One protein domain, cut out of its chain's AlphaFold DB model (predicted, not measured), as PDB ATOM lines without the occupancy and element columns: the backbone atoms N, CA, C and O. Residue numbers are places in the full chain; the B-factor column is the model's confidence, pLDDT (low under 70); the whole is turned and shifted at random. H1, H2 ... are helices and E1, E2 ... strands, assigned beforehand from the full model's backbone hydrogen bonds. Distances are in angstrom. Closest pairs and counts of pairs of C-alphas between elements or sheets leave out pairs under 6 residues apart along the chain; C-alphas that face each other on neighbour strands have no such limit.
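What this domain is: This is residues 61 to 179 of the 540 residues of an uncharacterized protein of Corynebacterium glutamicum (strain ATCC 13032 / DSM 20300 / BCRC 11384 / JCM 1318 / LMG 3730 / NCIMB 10025) (UniProt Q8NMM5). A small two-stranded hairpin, E1 and E2, lies in the middle, with helix H3 packed along one side of it and helix H5 on the opposite side, nearer to E1. H1 and the short H2 lie off to one side, H2 touching both H1, near its end at residues 76 to 77, and H3; H4 follows H3 after a tight link and has its centre farthest from the mean of the C-alphas, 17.6 A, and the long stretch of residues 151 to 173, with no named element, reaches as far as 28 A from that mean before E3 folds back beside it, residues 166 to 167 pairing antiparallel with residues 174 to 175 of E3. The printed part has 119 residues, with five named helices and three named strands in the order H1 H2 H3 H4 E1 E2 H5 E3. The sheet, order E1 - E2, is antiparallel, E3 pairs with no named strand, and the class is mixed, helices and strands. The whole is compact, with a radius of gyration of the C-alphas of 14.5 A and spans of 44 by 39 by 22 A.

Where its parts are: Find C-alpha 130 at (302.726, 122.452, 316.839), where E1 begins; it runs to 133, and E2 follows from 136 to 141, 13.9 A long. H3 holds residues 104 to 119 and is 22.7 A long, and H5 holds 142 to 150, 12.5 A. Look for H1 from C-alpha 63 at (287.700, 114.051, 339.742) to residue 78, 23.2 A; H2 is 92 to 95 and H4 is 122 to 128. E3, residues 174 to 178, ends at C-alpha 178, (300.632, 118.032, 331.591).

How they stand to each other: Start at the hairpin of E1 and E2, antiparallel at 152 degrees, where N 131 and O 140 are 2.9 A apart and N 136 and O 133 are 2.8 A apart, within hydrogen-bond range. The closest C-alphas of H3 and E2 are those of Ala 110 and Pro 137, 4.1 A. Those of E1 and H5 are Cys 130 and Gly 142, 6.4 A, while E2 and H5 are near each other, with 6 pairs of C-alphas within 10 A. H2 touches H3, made by residues 104 to 111 of H3 alone, closest at the C-alphas of Ser 93 and Lys 104, 6.2 A. H1 touches H2 with residues 76 to 77 alone, at Ala 76 and Trp 92, 5.1 A between C-alphas. H1 and H3 are apart. H3 and H4 are close but not clearly touching, with Gln 117 and Ala 125 closest, 6.8 A between C-alphas. In H1, H3, H4 and H5 every O i to N i+4 pair is within hydrogen-bond range; H2 is too short for such a pair.

The domain as a whole: The two C-alphas farthest apart are those of Gly 89 and Asp 170, 45.6 A. The printed part has no cut. The links H1 to H2 and H5 to E3 are long, with 13 and 23 residues. Mean pLDDT of the printed part is 91.7, and residues 121 to 128 are under 70.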
ATOM      1  N   TYR A  61     295.023 116.412 340.240       86.94
ATOM      2  CA  TYR A  61     293.697 117.022 340.323       86.94
ATOM      3  C   TYR A  61     292.666 115.989 340.779       86.94
ATOM      4  O   TYR A  61     292.813 114.802 340.478       86.94
ATOM      5  N   SER A  62     291.641 116.430 341.510       88.56
ATOM      6  CA  SER A  62     290.503 115.580 341.873       88.56
ATOM      7  C   SER A  62     289.561 115.358 340.687       88.56
ATOM      8  O   SER A  62     289.538 116.146 339.741       88.56
ATOM      9  N   ASP A  63     288.716 114.329 340.767       88.94
ATOM     10  CA  ASP A  63     287.700 114.051 339.742       88.94
ATOM     11  C   ASP A  63     286.746 115.237 339.516       88.94
ATOM     12  O   ASP A  63     286.329 115.508 338.388       88.94
ATOM     13  N   GLU A  64     286.431 115.984 340.578       91.75
ATOM     14  CA  GLU A  64     285.608 117.193 340.496       91.75
ATOM     15  C   GLU A  64     286.325 118.316 339.734       91.75
ATOM     16  O   GLU A  64     285.743 118.912 338.826       91.75
ATOM     17  N   GLU A  65     287.597 118.580 340.051       93.06
ATOM     18  CA  GLU A  65     288.408 119.585 339.353       93.06
ATOM     19  C   GLU A  65     288.553 119.225 337.866       93.06
ATOM     20  O   GLU A  65     288.397 120.083 336.996       93.06
ATOM     21  N   VAL A  66     288.768 117.941 337.561       93.25
ATOM     22  CA  VAL A  66     288.816 117.417 336.188       93.25
ATOM     23  C   VAL A  66     287.501 117.654 335.448       93.25
ATOM     24  O   VAL A  66     287.507 118.126 334.307       93.25
ATOM     25  N   ALA A  67     286.361 117.366 336.080       94.62
ATOM     26  CA  ALA A  67     285.051 117.586 335.476       94.62
ATOM     27  C   ALA A  67     284.803 119.071 335.164       94.62
ATOM     28  O   ALA A  67     284.315 119.392 334.077       94.62
ATOM     29  N   GLN A  68     285.190 119.968 336.076       95.50
ATOM     30  CA  GLN A  68     285.089 121.418 335.883       95.50
ATOM     31  C   GLN A  68     285.959 121.900 334.712       95.50
ATOM     32  O   GLN A  68     285.488 122.672 333.878       95.50
ATOM     33  N   ILE A  69     287.199 121.408 334.597       95.38
ATOM     34  CA  ILE A  69     288.101 121.731 333.479       95.38
ATOM     35  C   ILE A  69     287.504 121.279 332.145       95.38
ATOM     36  O   ILE A  69     287.445 122.060 331.194       95.38
ATOM     37  N   HIS A  70     287.028 120.034 332.065       96.31
ATOM     38  CA  HIS A  70     286.407 119.516 330.848       96.31
ATOM     39  C   HIS A  70     285.184 120.331 330.429       96.31
ATOM     40  O   HIS A  70     284.998 120.584 329.239       96.31
ATOM     41  N   GLU A  71     284.353 120.736 331.387       96.50
ATOM     42  CA  GLU A  71     283.182 121.548 331.086       96.50
ATOM     43  C   GLU A  71     283.567 122.943 330.592       96.50
ATOM     44  O   GLU A  71     283.053 123.379 329.564       96.50
ATOM     45  N   ALA A  72     284.544 123.590 331.230       96.44
ATOM     46  CA  ALA A  72     285.053 124.882 330.788       96.44
ATOM     47  C   ALA A  72     285.568 124.833 329.339       96.44
ATOM     48  O   ALA A  72     285.221 125.689 328.526       96.44
ATOM     49  N   ILE A  73     286.330 123.792 328.981       96.50
ATOM     50  CA  ILE A  73     286.823 123.594 327.609       96.50
ATOM     51  C   ILE A  73     285.659 123.479 326.618       96.50
ATOM     52  O   ILE A  73     285.676 124.121 325.568       96.50
ATOM     53  N   ARG A  74     284.630 122.679 326.932       95.88
ATOM     54  CA  ARG A  74     283.462 122.521 326.047       95.88
ATOM     55  C   ARG A  74     282.711 123.834 325.861       95.88
ATOM     56  O   ARG A  74     282.356 124.156 324.730       95.88
ATOM     57  N   GLN A  75     282.488 124.578 326.945       96.56
ATOM     58  CA  GLN A  75     281.768 125.850 326.914       96.56
ATOM     59  C   GLN A  75     282.534 126.922 326.129       96.56
ATOM     60  O   GLN A  75     281.930 127.634 325.329       96.56
ATOM     61  N   ALA A  76     283.863 126.989 326.275       95.62
ATOM     62  CA  ALA A  76     284.702 127.923 325.521       95.62
ATOM     63  C   ALA A  76     284.504 127.762 324.005       95.62
ATOM     64  O   ALA A  76     284.124 128.718 323.329       95.62
ATOM     65  N   TYR A  77     284.641 126.537 323.485       93.12
ATOM     66  CA  TYR A  77     284.541 126.265 322.044       93.12
ATOM     67  C   TYR A  77     283.148 126.506 321.440       93.12
ATOM     68  O   TYR A  77     283.041 126.670 320.227       93.12
ATOM     69  N   VAL A  78     282.080 126.540 322.245       95.62
ATOM     70  CA  VAL A  78     280.726 126.887 321.765       95.62
ATOM     71  C   VAL A  78     280.366 128.360 321.982       95.62
ATOM     72  O   VAL A  78     279.331 128.809 321.491       95.62
ATOM     73  N   SER A  79     281.207 129.127 322.683       93.38
ATOM     74  CA  SER A  79     280.957 130.535 323.023       93.38
ATOM     75  C   SER A  79     281.311 131.532 321.905       93.38
ATOM     76  O   SER A  79     281.010 132.725 322.013       93.38
ATOM     77  N   GLY A  80     281.912 131.057 320.810       93.00
ATOM     78  CA  GLY A  80     282.216 131.839 319.610       93.00
ATOM     79  C   GLY A  80     283.602 131.545 319.040       93.00
ATOM     80  O   GLY A  80     284.325 130.695 319.550       93.00
ATOM     81  N   GLU A  81     283.968 132.268 317.983       94.12
ATOM     82  CA  GLU A  81     285.318 132.223 317.409       94.12
ATOM     83  C   GLU A  81     286.346 132.872 318.354       94.12
ATOM     84  O   GLU A  81     285.973 133.784 319.098       94.12
ATOM     85  N   PRO A  82     287.618 132.429 318.332       95.31
ATOM     86  CA  PRO A  82     288.659 133.001 319.179       95.31
ATOM     87  C   PRO A  82     289.111 134.378 318.671       95.31
ATOM     88  O   PRO A  82     289.169 134.619 317.460       95.31
ATOM     89  N   HIS A  83     289.497 135.263 319.588       95.56
ATOM     90  CA  HIS A  83     290.051 136.584 319.266       95.56
ATOM     91  C   HIS A  83     291.588 136.558 319.164       95.56
ATOM     92  O   HIS A  83     292.247 135.931 319.984       95.56
ATOM     93  N   ASP A  84     292.182 137.245 318.177       94.12
ATOM     94  CA  ASP A  84     293.643 137.315 317.948       94.12
ATOM     95  C   ASP A  84     294.361 138.438 318.719       94.12
ATOM     96  O   ASP A  84     295.591 138.569 318.649       94.12
ATOM     97  N   GLU A  85     293.596 139.195 319.504       94.88
ATOM     98  CA  GLU A  85     294.032 140.198 320.468       94.88
ATOM     99  C   GLU A  85     293.128 140.178 321.712       94.88
ATOM    100  O   GLU A  85     292.049 139.588 321.704       94.88
ATOM    101  N   LEU A  86     293.566 140.819 322.799       96.94
ATOM    102  CA  LEU A  86     292.783 140.881 324.033       96.94
ATOM    103  C   LEU A  86     291.592 141.837 323.862       96.94
ATOM    104  O   LEU A  86     291.783 143.056 323.845       96.94
ATOM    105  N   VAL A  87     290.376 141.291 323.815       96.81
ATOM    106  CA  VAL A  87     289.123 142.057 323.739       96.81
ATOM    107  C   VAL A  87     288.344 141.907 325.054       96.81
ATOM    108  O   VAL A  87     287.716 140.872 325.285       96.81
ATOM    109  N   PRO A  88     288.372 142.914 325.951       94.88
ATOM    110  CA  PRO A  88     287.740 142.807 327.264       94.88
ATOM    111  C   PRO A  88     286.240 142.491 327.186       94.88
ATOM    112  O   PRO A  88     285.481 143.243 326.575       94.88
ATOM    113  N   GLY A  89     285.810 141.426 327.864       95.25
ATOM    114  CA  GLY A  89     284.414 140.983 327.901       95.25
ATOM    115  C   GLY A  89     284.011 140.085 326.730       95.25
ATOM    116  O   GLY A  89     282.884 139.588 326.721       95.25
ATOM    117  N   GLU A  90     284.901 139.868 325.757       96.56
ATOM    118  CA  GLU A  90     284.643 139.018 324.594       96.56
ATOM    119  C   GLU A  90     285.546 137.779 324.526       96.56
ATOM    120  O   GLU A  90     285.254 136.879 323.738       96.56
ATOM    121  N   MET A  91     286.567 137.662 325.382       97.81
ATOM    122  CA  MET A  91     287.380 136.443 325.460       97.81
ATOM    123  C   MET A  91     286.519 135.252 325.905       97.81
ATOM    124  O   MET A  91     285.566 135.404 326.673       97.81
ATOM    125  N   TRP A  92     286.862 134.034 325.494       97.94
ATOM    126  CA  TRP A  92     286.234 132.800 325.971       97.94
ATOM    127  C   TRP A  92     286.221 132.719 327.497       97.94
ATOM    128  O   TRP A  92     285.208 132.336 328.076       97.94
ATOM    129  N   SER A  93     287.300 133.150 328.158       97.00
ATOM    130  CA  SER A  93     287.374 133.170 329.623       97.00
ATOM    131  C   SER A  93     286.449 134.210 330.284       97.00
ATOM    132  O   SER A  93     286.164 134.086 331.471       97.00
ATOM    133  N   ASP A  94     285.964 135.217 329.540       96.56
ATOM    134  CA  ASP A  94     284.961 136.191 330.006       96.56
ATOM    135  C   ASP A  94     283.523 135.670 329.833       96.56
ATOM    136  O   ASP A  94     282.597 136.145 330.493       96.56
ATOM    137  N   LYS A  95     283.323 134.712 328.918       96.44
ATOM    138  CA  LYS A  95     282.007 134.198 328.502       96.44
ATOM    139  C   LYS A  95     281.548 132.969 329.289       96.44
ATOM    140  O   LYS A  95     280.400 132.555 329.126       96.44
ATOM    141  N   ILE A  96     282.421 132.377 330.100       95.44
ATOM    142  CA  ILE A  96     282.151 131.137 330.831       95.44
ATOM    143  C   ILE A  96     282.570 131.246 332.297       95.44
ATOM    144  O   ILE A  96     283.411 132.069 332.658       95.44
ATOM    145  N   ASP A  97     282.049 130.345 333.129       93.19
ATOM    146  CA  ASP A  97     282.533 130.174 334.497       93.19
ATOM    147  C   ASP A  97     283.872 129.419 334.484       93.19
ATOM    148  O   ASP A  97     283.932 128.214 334.220       93.19
ATOM    149  N   LEU A  98     284.964 130.140 334.744       94.69
ATOM    150  CA  LEU A  98     286.316 129.587 334.722       94.69
ATOM    151  C   LEU A  98     286.632 128.829 336.031       94.69
ATOM    152  O   LEU A  98     286.480 129.403 337.115       94.69
ATOM    153  N   PRO A  99     287.112 127.572 335.971       94.44
ATOM    154  CA  PRO A  99     287.522 126.826 337.157       94.44
ATOM    155  C   PRO A  99     288.666 127.518 337.904       94.44
ATOM    156  O   PRO A  99     289.573 128.070 337.287       94.44
ATOM    157  N   ALA A 100     288.682 127.415 339.237       91.25
ATOM    158  CA  ALA A 100     289.695 128.064 340.081       91.25
ATOM    159  C   ALA A 100     291.137 127.585 339.818       91.25
ATOM    160  O   ALA A 100     292.095 128.256 340.191       91.25
ATOM    161  N   THR A 101     291.292 126.416 339.192       87.12
ATOM    162  CA  THR A 101     292.579 125.835 338.793       87.12
ATOM    163  C   THR A 101     293.162 126.460 337.524       87.12
ATOM    164  O   THR A 101     294.326 126.208 337.215       87.12
ATOM    165  N   ILE A 102     292.382 127.258 336.787       92.88
ATOM    166  CA  ILE A 102     292.792 127.883 335.530       92.88
ATOM    167  C   ILE A 102     292.977 129.386 335.746       92.88
ATOM    168  O   ILE A 102     292.072 130.092 336.186       92.88
ATOM    169  N   ASP A 103     294.158 129.886 335.389       95.25
ATOM    170  CA  ASP A 103     294.434 131.318 335.390       95.25
ATOM    171  C   ASP A 103     293.780 132.001 334.180       95.25
ATOM    172  O   ASP A 103     293.963 131.585 333.034       95.25
ATOM    173  N   LYS A 104     293.024 133.074 334.434       96.56
ATOM    174  CA  LYS A 104     292.302 133.803 333.382       96.56
ATOM    175  C   LYS A 104     293.249 134.418 332.351       96.56
ATOM    176  O   LYS A 104     292.970 134.350 331.160       96.56
ATOM    177  N   ALA A 105     294.368 135.002 332.785       97.00
ATOM    178  CA  ALA A 105     295.301 135.641 331.861       97.00
ATOM    179  C   ALA A 105     295.981 134.604 330.953       97.00
ATOM    180  O   ALA A 105     296.135 134.845 329.757       97.00
ATOM    181  N   ALA A 106     296.312 133.428 331.492       96.56
ATOM    182  CA  ALA A 106     296.798 132.292 330.715       96.56
ATOM    183  C   ALA A 106     295.749 131.787 329.705       96.56
ATOM    184  O   ALA A 106     296.098 131.490 328.562       96.56
ATOM    185  N   ALA A 107     294.470 131.747 330.096       97.81
ATOM    186  CA  ALA A 107     293.363 131.379 329.213       97.81
ATOM    187  C   ALA A 107     293.166 132.385 328.065       97.81
ATOM    188  O   ALA A 107     292.990 131.978 326.916       97.81
ATOM    189  N   ASP A 108     293.238 133.686 328.360       98.25
ATOM    190  CA  ASP A 108     293.171 134.759 327.359       98.25
ATOM    191  C   ASP A 108     294.357 134.676 326.388       98.25
ATOM    192  O   ASP A 108     294.193 134.754 325.170       98.25
ATOM    193  N   GLU A 109     295.566 134.450 326.909       97.69
ATOM    194  CA  GLU A 109     296.763 134.246 326.092       97.69
ATOM    195  C   GLU A 109     296.636 133.009 325.187       97.69
ATOM    196  O   GLU A 109     297.043 133.047 324.023       97.69
ATOM    197  N   ALA A 110     296.070 131.911 325.696       97.25
ATOM    198  CA  ALA A 110     295.852 130.689 324.929       97.25
ATOM    199  C   ALA A 110     294.905 130.916 323.744       97.25
ATOM    200  O   ALA A 110     295.191 130.463 322.636       97.25
ATOM    201  N   GLU A 111     293.804 131.638 323.958       97.44
ATOM    202  CA  GLU A 111     292.848 131.987 322.902       97.44
ATOM    203  C   GLU A 111     293.501 132.825 321.799       97.44
ATOM    204  O   GLU A 111     293.421 132.463 320.624       97.44
ATOM    205  N   ILE A 112     294.246 133.866 322.186       96.50
ATOM    206  CA  ILE A 112     294.997 134.725 321.261       96.50
ATOM    207  C   ILE A 112     295.944 133.899 320.392       96.50
ATOM    208  O   ILE A 112     295.977 134.044 319.168       96.50
ATOM    209  N   LYS A 113     296.701 132.988 321.008       94.38
ATOM    210  CA  LYS A 113     297.629 132.110 320.286       94.38
ATOM    211  C   LYS A 113     296.908 131.159 319.333       94.38
ATOM    212  O   LYS A 113     297.414 130.909 318.239       94.38
ATOM    213  N   ILE A 114     295.730 130.658 319.708       93.56
ATOM    214  CA  ILE A 114     294.893 129.817 318.842       93.56
ATOM    215  C   ILE A 114     294.394 130.617 317.634       93.56
ATOM    216  O   ILE A 114     294.561 130.157 316.504       93.56
ATOM    217  N   ALA A 115     293.854 131.819 317.835       93.88
ATOM    218  CA  ALA A 115     293.383 132.672 316.743       93.88
ATOM    219  C   ALA A 115     294.521 133.067 315.787       93.88
ATOM    220  O   ALA A 115     294.389 132.957 314.566       93.88
ATOM    221  N   GLN A 116     295.688 133.437 316.324       90.12
ATOM    222  CA  GLN A 116     296.886 133.734 315.528       90.12
ATOM    223  C   GLN A 116     297.392 132.511 314.752       90.12
ATOM    224  O   GLN A 116     297.848 132.628 313.610       90.12
ATOM    225  N   GLN A 117     297.306 131.318 315.348       87.62
ATOM    226  CA  GLN A 117     297.649 130.071 314.672       87.62
ATOM    227  C   GLN A 117     296.687 129.768 313.512       87.62
ATOM    228  O   GLN A 117     297.135 129.291 312.468       87.62
ATOM    229  N   GLN A 118     295.393 130.051 313.679       86.00
ATOM    230  CA  GLN A 118     294.367 129.858 312.650       86.00
ATOM    231  C   GLN A 118     294.462 130.890 311.514       86.00
ATOM    232  O   GLN A 118     294.206 130.546 310.358       86.00
ATOM    233  N   SER A 119     294.848 132.134 311.819       81.12
ATOM    234  CA  SER A 119     294.991 133.216 310.835       81.12
ATOM    235  C   SER A 119     296.325 133.182 310.073       81.12
ATOM    236  O   SER A 119     296.420 133.680 308.947       81.12
ATOM    237  N   GLY A 120     297.363 132.555 310.637       70.81
ATOM    238  CA  GLY A 120     298.614 132.276 309.938       70.81
ATOM    239  C   GLY A 120     298.408 131.358 308.725       70.81
ATOM    240  O   GLY A 120     297.597 130.438 308.748       70.81
ATOM    241  N   SER A 121     299.172 131.556 307.640       60.06
ATOM    242  CA  SER A 121     299.112 130.657 306.475       60.06
ATOM    243  C   SER A 121     299.292 129.202 306.929       60.06
ATOM    244  O   SER A 121     300.323 128.906 307.542       60.06
ATOM    245  N   GLN A 122     298.359 128.303 306.580       54.50
ATOM    246  CA  GLN A 122     298.397 126.865 306.912       54.50
ATOM    247  C   GLN A 122     299.791 126.234 306.714       54.50
ATOM    248  O   GLN A 122     300.194 125.367 307.482       54.50
ATOM    249  N   ALA A 123     300.577 126.736 305.754       51.75
ATOM    250  CA  ALA A 123     301.957 126.333 305.490       51.75
ATOM    251  C   ALA A 123     302.944 126.493 306.672       51.75
ATOM    252  O   ALA A 123     303.853 125.678 306.792       51.75
ATOM    253  N   ARG A 124     302.798 127.497 307.555       55.03
ATOM    254  CA  ARG A 124     303.677 127.682 308.737       55.03
ATOM    255  C   ARG A 124     303.279 126.783 309.909       55.03
ATOM    256  O   ARG A 124     304.158 126.231 310.559       55.03
ATOM    257  N   ALA A 125     301.978 126.601 310.140       51.03
ATOM    258  CA  ALA A 125     301.462 125.703 311.175       51.03
ATOM    259  C   ALA A 125     301.738 124.222 310.834       51.03
ATOM    260  O   ALA A 125     302.194 123.467 311.690       51.03
ATOM    261  N   LEU A 126     301.576 123.831 309.561       54.56
ATOM    262  CA  LEU A 126     301.949 122.500 309.055       54.56
ATOM    263  C   LEU A 126     303.465 122.250 309.097       54.56
ATOM    264  O   LEU A 126     303.884 121.126 309.354       54.56
ATOM    265  N   ALA A 127     304.288 123.280 308.871       52.03
ATOM    266  CA  ALA A 127     305.747 123.159 308.921       52.03
ATOM    267  C   ALA A 127     306.306 123.014 310.349       52.03
ATOM    268  O   ALA A 127     307.398 122.473 310.507       52.03
ATOM    269  N   ALA A 128     305.584 123.484 311.374       61.88
ATOM    270  CA  ALA A 128     306.021 123.413 312.770       61.88
ATOM    271  C   ALA A 128     305.515 122.167 313.523       61.88
ATOM    272  O   ALA A 128     306.090 121.826 314.551       61.88
ATOM    273  N   GLN A 129     304.460 121.493 313.038       84.44
ATOM    274  CA  GLN A 129     303.790 120.385 313.746       84.44
ATOM    275  C   GLN A 129     303.455 120.726 315.214       84.44
ATOM    276  O   GLN A 129     303.595 119.875 316.087       84.44
ATOM    277  N   CYS A 130     303.050 121.969 315.493       91.19
ATOM    278  CA  CYS A 130     302.726 122.452 316.839       91.19
ATOM    279  C   CYS A 130     301.268 122.911 316.928       91.19
ATOM    280  O   CYS A 130     300.716 123.383 315.936       91.19
ATOM    281  N   GLN A 131     300.661 122.827 318.113       93.25
ATOM    282  CA  GLN A 131     299.289 123.271 318.370       93.25
ATOM    283  C   GLN A 131     299.127 123.815 319.797       93.25
ATOM    284  O   GLN A 131     299.727 123.285 320.735       93.25
ATOM    285  N   PHE A 132     298.308 124.861 319.947       94.19
ATOM    286  CA  PHE A 132     297.842 125.372 321.241       94.19
ATOM    287  C   PHE A 132     296.482 124.782 321.629       94.19
ATOM    288  O   PHE A 132     295.652 124.481 320.766       94.19
ATOM    289  N   PHE A 133     296.246 124.644 322.935       95.38
ATOM    290  CA  PHE A 133     295.021 124.072 323.492       95.38
ATOM    291  C   PHE A 133     294.497 124.963 324.604       95.38
ATOM    292  O   PHE A 133     295.141 125.100 325.638       95.38
ATOM    293  N   TRP A 134     293.317 125.541 324.413       96.62
ATOM    294  CA  TRP A 134     292.704 126.380 325.430       96.62
ATOM    295  C   TRP A 134     292.336 125.537 326.661       96.62
ATOM    296  O   TRP A 134     291.893 124.396 326.485       96.62
ATOM    297  N   PRO A 135     292.488 126.050 327.896       96.81
ATOM    298  CA  PRO A 135     292.978 127.379 328.305       96.81
ATOM    299  C   PRO A 135     294.495 127.468 328.547       96.81
ATOM    300  O   PRO A 135     294.963 128.374 329.229       96.81
ATOM    301  N   SER A 136     295.285 126.527 328.035       96.38
ATOM    302  CA  SER A 136     296.730 126.515 328.249       96.38
ATOM    303  C   SER A 136     297.497 127.304 327.176       96.38
ATOM    304  O   SER A 136     297.364 127.022 325.980       96.38
ATOM    305  N   PRO A 137     298.374 128.249 327.566       95.75
ATOM    306  CA  PRO A 137     299.176 129.021 326.622       95.75
ATOM    307  C   PRO A 137     300.420 128.262 326.129       95.75
ATOM    308  O   PRO A 137     301.233 128.844 325.401       95.75
ATOM    309  N   TYR A 138     300.607 127.000 326.530       96.19
ATOM    310  CA  TYR A 138     301.761 126.177 326.175       96.19
ATOM    311  C   TYR A 138     301.487 125.364 324.904       96.19
ATOM    312  O   TYR A 138     300.489 124.652 324.804       96.19
ATOM    313  N   GLN A 139     302.389 125.457 323.923       94.94
ATOM    314  CA  GLN A 139     302.274 124.687 322.680       94.94
ATOM    315  C   GLN A 139     302.729 123.245 322.880       94.94
ATOM    316  O   GLN A 139     303.680 122.982 323.617       94.94
ATOM    317  N   VAL A 140     302.109 122.324 322.151       97.12
ATOM    318  CA  VAL A 140     302.515 120.917 322.071       97.12
ATOM    319  C   VAL A 140     302.965 120.632 320.645       97.12
ATOM    320  O   VAL A 140     302.272 121.035 319.710       97.12
ATOM    321  N   CYS A 141     304.107 119.964 320.458       95.00
ATOM    322  CA  CYS A 141     304.732 119.803 319.142       95.00
ATOM    323  C   CYS A 141     305.100 118.351 318.784       95.00
ATOM    324  O   CYS A 141     305.280 117.489 319.645       95.00
ATOM    325  N   GLY A 142     305.250 118.092 317.482       94.69
ATOM    326  CA  GLY A 142     305.831 116.874 316.914       94.69
ATOM    327  C   GLY A 142     305.149 115.579 317.364       94.69
ATOM    328  O   GLY A 142     303.928 115.493 317.468       94.69
ATOM    329  N   ALA A 143     305.954 114.556 317.656       96.31
ATOM    330  CA  ALA A 143     305.454 113.250 318.090       96.31
ATOM    331  C   ALA A 143     304.716 113.298 319.441       96.31
ATOM    332  O   ALA A 143     303.828 112.482 319.686       96.31
ATOM    333  N   ILE A 144     305.046 114.262 320.311       98.00
ATOM    334  CA  ILE A 144     304.308 114.484 321.559       98.00
ATOM    335  C   ILE A 144     302.887 114.966 321.243       98.00
ATOM    336  O   ILE A 144     301.930 114.419 321.789       98.00
ATOM    337  N   LEU A 145     302.739 115.923 320.319       97.50
ATOM    338  CA  LEU A 145     301.429 116.390 319.851       97.50
ATOM    339  C   LEU A 145     300.619 115.259 319.224       97.50
ATOM    340  O   LEU A 145     299.439 115.108 319.531       97.50
ATOM    341  N   GLU A 146     301.246 114.455 318.366       96.38
ATOM    342  CA  GLU A 146     300.587 113.307 317.748       96.38
ATOM    343  C   GLU A 146     300.031 112.357 318.816       96.38
ATOM    344  O   GLU A 146     298.846 112.015 318.789       96.38
ATOM    345  N   ARG A 147     300.852 111.993 319.808       97.31
ATOM    346  CA  ARG A 147     300.433 111.106 320.896       97.31
ATOM    347  C   ARG A 147     299.337 111.717 321.766       97.31
ATOM    348  O   ARG A 147     298.418 111.003 322.159       97.31
ATOM    349  N   TYR A 148     299.430 113.008 322.069       97.75
ATOM    350  CA  TYR A 148     298.438 113.734 322.860       97.75
ATOM    351  C   TYR A 148     297.081 113.797 322.143       97.75
ATOM    352  O   TYR A 148     296.052 113.446 322.721       97.75
ATOM    353  N   ASN A 149     297.074 114.121 320.848       96.75
ATOM    354  CA  ASN A 149     295.862 114.139 320.028       96.75
ATOM    355  C   ASN A 149     295.230 112.747 319.891       96.75
ATOM    356  O   ASN A 149     294.012 112.622 319.997       96.75
ATOM    357  N   GLN A 150     296.036 111.689 319.732       96.00
ATOM    358  CA  GLN A 150     295.544 110.303 319.703       96.00
ATOM    359  C   GLN A 150     294.808 109.890 320.988       96.00
ATOM    360  O   GLN A 150     293.996 108.969 320.952       96.00
ATOM    361  N   GLN A 151     295.088 110.542 322.119       95.25
ATOM    362  CA  GLN A 151     294.423 110.269 323.394       95.25
ATOM    363  C   GLN A 151     293.168 111.121 323.618       95.25
ATOM    364  O   GLN A 151     292.452 110.883 324.585       95.25
ATOM    365  N   GLY A 152     292.879 112.085 322.736       95.88
ATOM    366  CA  GLY A 152     291.769 113.031 322.885       95.88
ATOM    367  C   GLY A 152     292.187 114.431 323.350       95.88
ATOM    368  O   GLY A 152     291.323 115.248 323.666       95.88
ATOM    369  N   GLY A 153     293.492 114.723 323.389       95.88
ATOM    370  CA  GLY A 153     294.023 116.046 323.713       95.88
ATOM    371  C   GLY A 153     293.549 116.549 325.086       95.88
ATOM    372  O   GLY A 153     293.631 115.798 326.060       95.88
ATOM    373  N   PRO A 154     293.026 117.784 325.195       95.56
ATOM    374  CA  PRO A 154     292.706 118.410 326.481       95.56
ATOM    375  C   PRO A 154     291.493 117.795 327.193       95.56
ATOM    376  O   PRO A 154     291.278 118.075 328.367       95.56
ATOM    377  N   LEU A 155     290.714 116.955 326.501       95.56
ATOM    378  CA  LEU A 155     289.609 116.180 327.082       95.56
ATOM    379  C   LEU A 155     290.011 114.735 327.423       95.56
ATOM    380  O   LEU A 155     289.165 113.923 327.797       95.56
ATOM    381  N   SER A 156     291.286 114.388 327.233       94.94
ATOM    382  CA  SER A 156     291.842 113.107 327.662       94.94
ATOM    383  C   SER A 156     292.224 113.143 329.140       94.94
ATOM    384  O   SER A 156     292.312 114.205 329.753       94.94
ATOM    385  N   TRP A 157     292.558 111.981 329.701       92.00
ATOM    386  CA  TRP A 157     293.065 111.874 331.071       92.00
ATOM    387  C   TRP A 157     294.349 112.685 331.323       92.00
ATOM    388  O   TRP A 157     294.652 112.966 332.478       92.00
ATOM    389  N   MET A 158     295.092 113.070 330.274       94.12
ATOM    390  CA  MET A 158     296.283 113.924 330.376       94.12
ATOM    391  C   MET A 158     295.942 115.368 330.768       94.12
ATOM    392  O   MET A 158     296.779 116.035 331.380       94.12
ATOM    393  N   LEU A 159     294.722 115.827 330.449       94.62
ATOM    394  CA  LEU A 159     294.258 117.210 330.594       94.62
ATOM    395  C   LEU A 159     295.200 118.187 329.867       94.62
ATOM    396  O   LEU A 159     295.690 117.874 328.791       94.62
ATOM    397  N   LEU A 160     295.445 119.377 330.419       95.00
ATOM    398  CA  LEU A 160     296.139 120.469 329.735       95.00
ATOM    399  C   LEU A 160     297.669 120.386 329.868       95.00
ATOM    400  O   LEU A 160     298.166 119.959 330.916       95.00
ATOM    401  N   PRO A 161     298.439 120.854 328.865       96.50
ATOM    402  CA  PRO A 161     299.870 121.089 329.041       96.50
ATOM    403  C   PRO A 161     300.080 122.219 330.056       96.50
ATOM    404  O   PRO A 161     299.347 123.207 330.033       96.50
ATOM    405  N   ILE A 162     301.077 122.097 330.933       94.38
ATOM    406  CA  ILE A 162     301.364 123.105 331.979       94.38
ATOM    407  C   ILE A 162     302.742 123.751 331.841       94.38
ATOM    408  O   ILE A 162     303.097 124.642 332.606       94.38
ATOM    409  N   GLU A 163     303.514 123.318 330.850       94.88
ATOM    410  CA  GLU A 163     304.773 123.932 330.450       94.88
ATOM    411  C   GLU A 163     305.053 123.639 328.972       94.88
ATOM    412  O   GLU A 163     304.418 122.779 328.353       94.88
ATOM    413  N   ASN A 164     306.014 124.358 328.391       94.88
ATOM    414  CA  ASN A 164     306.498 124.052 327.047       94.88
ATOM    415  C   ASN A 164     307.346 122.777 327.053       94.88
ATOM    416  O   ASN A 164     308.022 122.467 328.030       94.88
ATOM    417  N   GLN A 165     307.371 122.091 325.914       94.69
ATOM    418  CA  GLN A 165     308.262 120.961 325.677       94.69
ATOM    419  C   GLN A 165     309.732 121.310 325.987       94.69
ATOM    420  O   GLN A 165     310.244 122.341 325.545       94.69
ATOM    421  N   ALA A 166     310.417 120.416 326.696       95.25
ATOM    422  CA  ALA A 166     311.820 120.531 327.073       95.25
ATOM    423  C   ALA A 166     312.649 119.386 326.471       95.25
ATOM    424  O   ALA A 166     312.148 118.277 326.274       95.25
ATOM    425  N   LEU A 167     313.924 119.654 326.171       95.25
ATOM    426  CA  LEU A 167     314.906 118.608 325.869       95.25
ATOM    427  C   LEU A 167     315.176 117.812 327.150       95.25
ATOM    428  O   LEU A 167     315.312 118.412 328.220       95.25
ATOM    429  N   ASN A 168     315.269 116.487 327.047       92.62
ATOM    430  CA  ASN A 168     315.608 115.676 328.214       92.62
ATOM    431  C   ASN A 168     317.066 115.926 328.656       92.62
ATOM    432  O   ASN A 168     317.897 116.349 327.844       92.62
ATOM    433  N   PRO A 169     317.405 115.697 329.938       89.56
ATOM    434  CA  PRO A 169     318.697 116.053 330.523       89.56
ATOM    435  C   PRO A 169     319.863 115.246 329.939       89.56
ATOM    436  O   PRO A 169     320.983 115.749 329.881       89.56
ATOM    437  N   ASP A 170     319.602 114.030 329.456       88.25
ATOM    438  CA  ASP A 170     320.549 113.184 328.719       88.25
ATOM    439  C   ASP A 170     320.849 113.696 327.290       88.25
ATOM    440  O   ASP A 170     321.684 113.132 326.579       88.25
ATOM    441  N   GLY A 171     320.175 114.770 326.863       91.38
ATOM    442  CA  GLY A 171     320.292 115.370 325.540       91.38
ATOM    443  C   GLY A 171     319.584 114.590 324.432       91.38
ATOM    444  O   GLY A 171     319.755 114.928 323.258       91.38
ATOM    445  N   GLN A 172     318.804 113.559 324.767       92.50
ATOM    446  CA  GLN A 172     318.111 112.709 323.808       92.50
ATOM    447  C   GLN A 172     316.605 112.848 323.958       92.50
ATOM    448  O   GLN A 172     316.041 112.743 325.034       92.50
ATOM    449  N   GLY A 173     315.904 113.045 322.848       94.38
ATOM    450  CA  GLY A 173     314.455 113.133 322.914       94.38
ATOM    451  C   GLY A 173     313.935 114.386 323.626       94.38
ATOM    452  O   GLY A 173     314.668 115.329 323.913       94.38
ATOM    453  N   TYR A 174     312.632 114.408 323.861       96.69
ATOM    454  CA  TYR A 174     311.938 115.538 324.462       96.69
ATOM    455  C   TYR A 174     310.884 115.049 325.438       96.69
ATOM    456  O   TYR A 174     310.365 113.945 325.292       96.69
ATOM    457  N   ARG A 175     310.496 115.907 326.371       97.06
ATOM    458  CA  ARG A 175     309.346 115.687 327.240       97.06
ATOM    459  C   ARG A 175     308.459 116.907 327.274       97.06
ATOM    460  O   ARG A 175     308.913 118.026 327.041       97.06
ATOM    461  N   GLN A 176     307.207 116.694 327.628       97.50
ATOM    462  CA  GLN A 176     306.319 117.770 328.021       97.50
ATOM    463  C   GLN A 176     305.450 117.319 329.179       97.50
ATOM    464  O   GLN A 176     304.978 116.178 329.211       97.50
ATOM    465  N   ARG A 177     305.246 118.233 330.124       96.25
ATOM    466  CA  ARG A 177     304.404 118.013 331.283       96.25
ATOM    467  C   ARG A 177     302.993 118.538 331.062       96.25
ATOM    468  O   ARG A 177     302.768 119.611 330.496       96.25
ATOM    469  N   PHE A 178     302.055 117.767 331.574       95.44
ATOM    470  CA  PHE A 178     300.632 118.032 331.591       95.44
ATOM    471  C   PHE A 178     300.134 117.944 333.036       95.44
ATOM    472  O   PHE A 178     300.828 117.449 333.924       95.44
ATOM    473  N   MET A 179     298.917 118.414 333.282       92.19
ATOM    474  CA  MET A 179     298.312 118.420 334.617       92.19
ATOM    475  C   MET A 179     298.278 117.025 335.274       92.19
ATOM    476  O   MET A 179     298.465 116.909 336.483       92.19
TER     477      MET A 179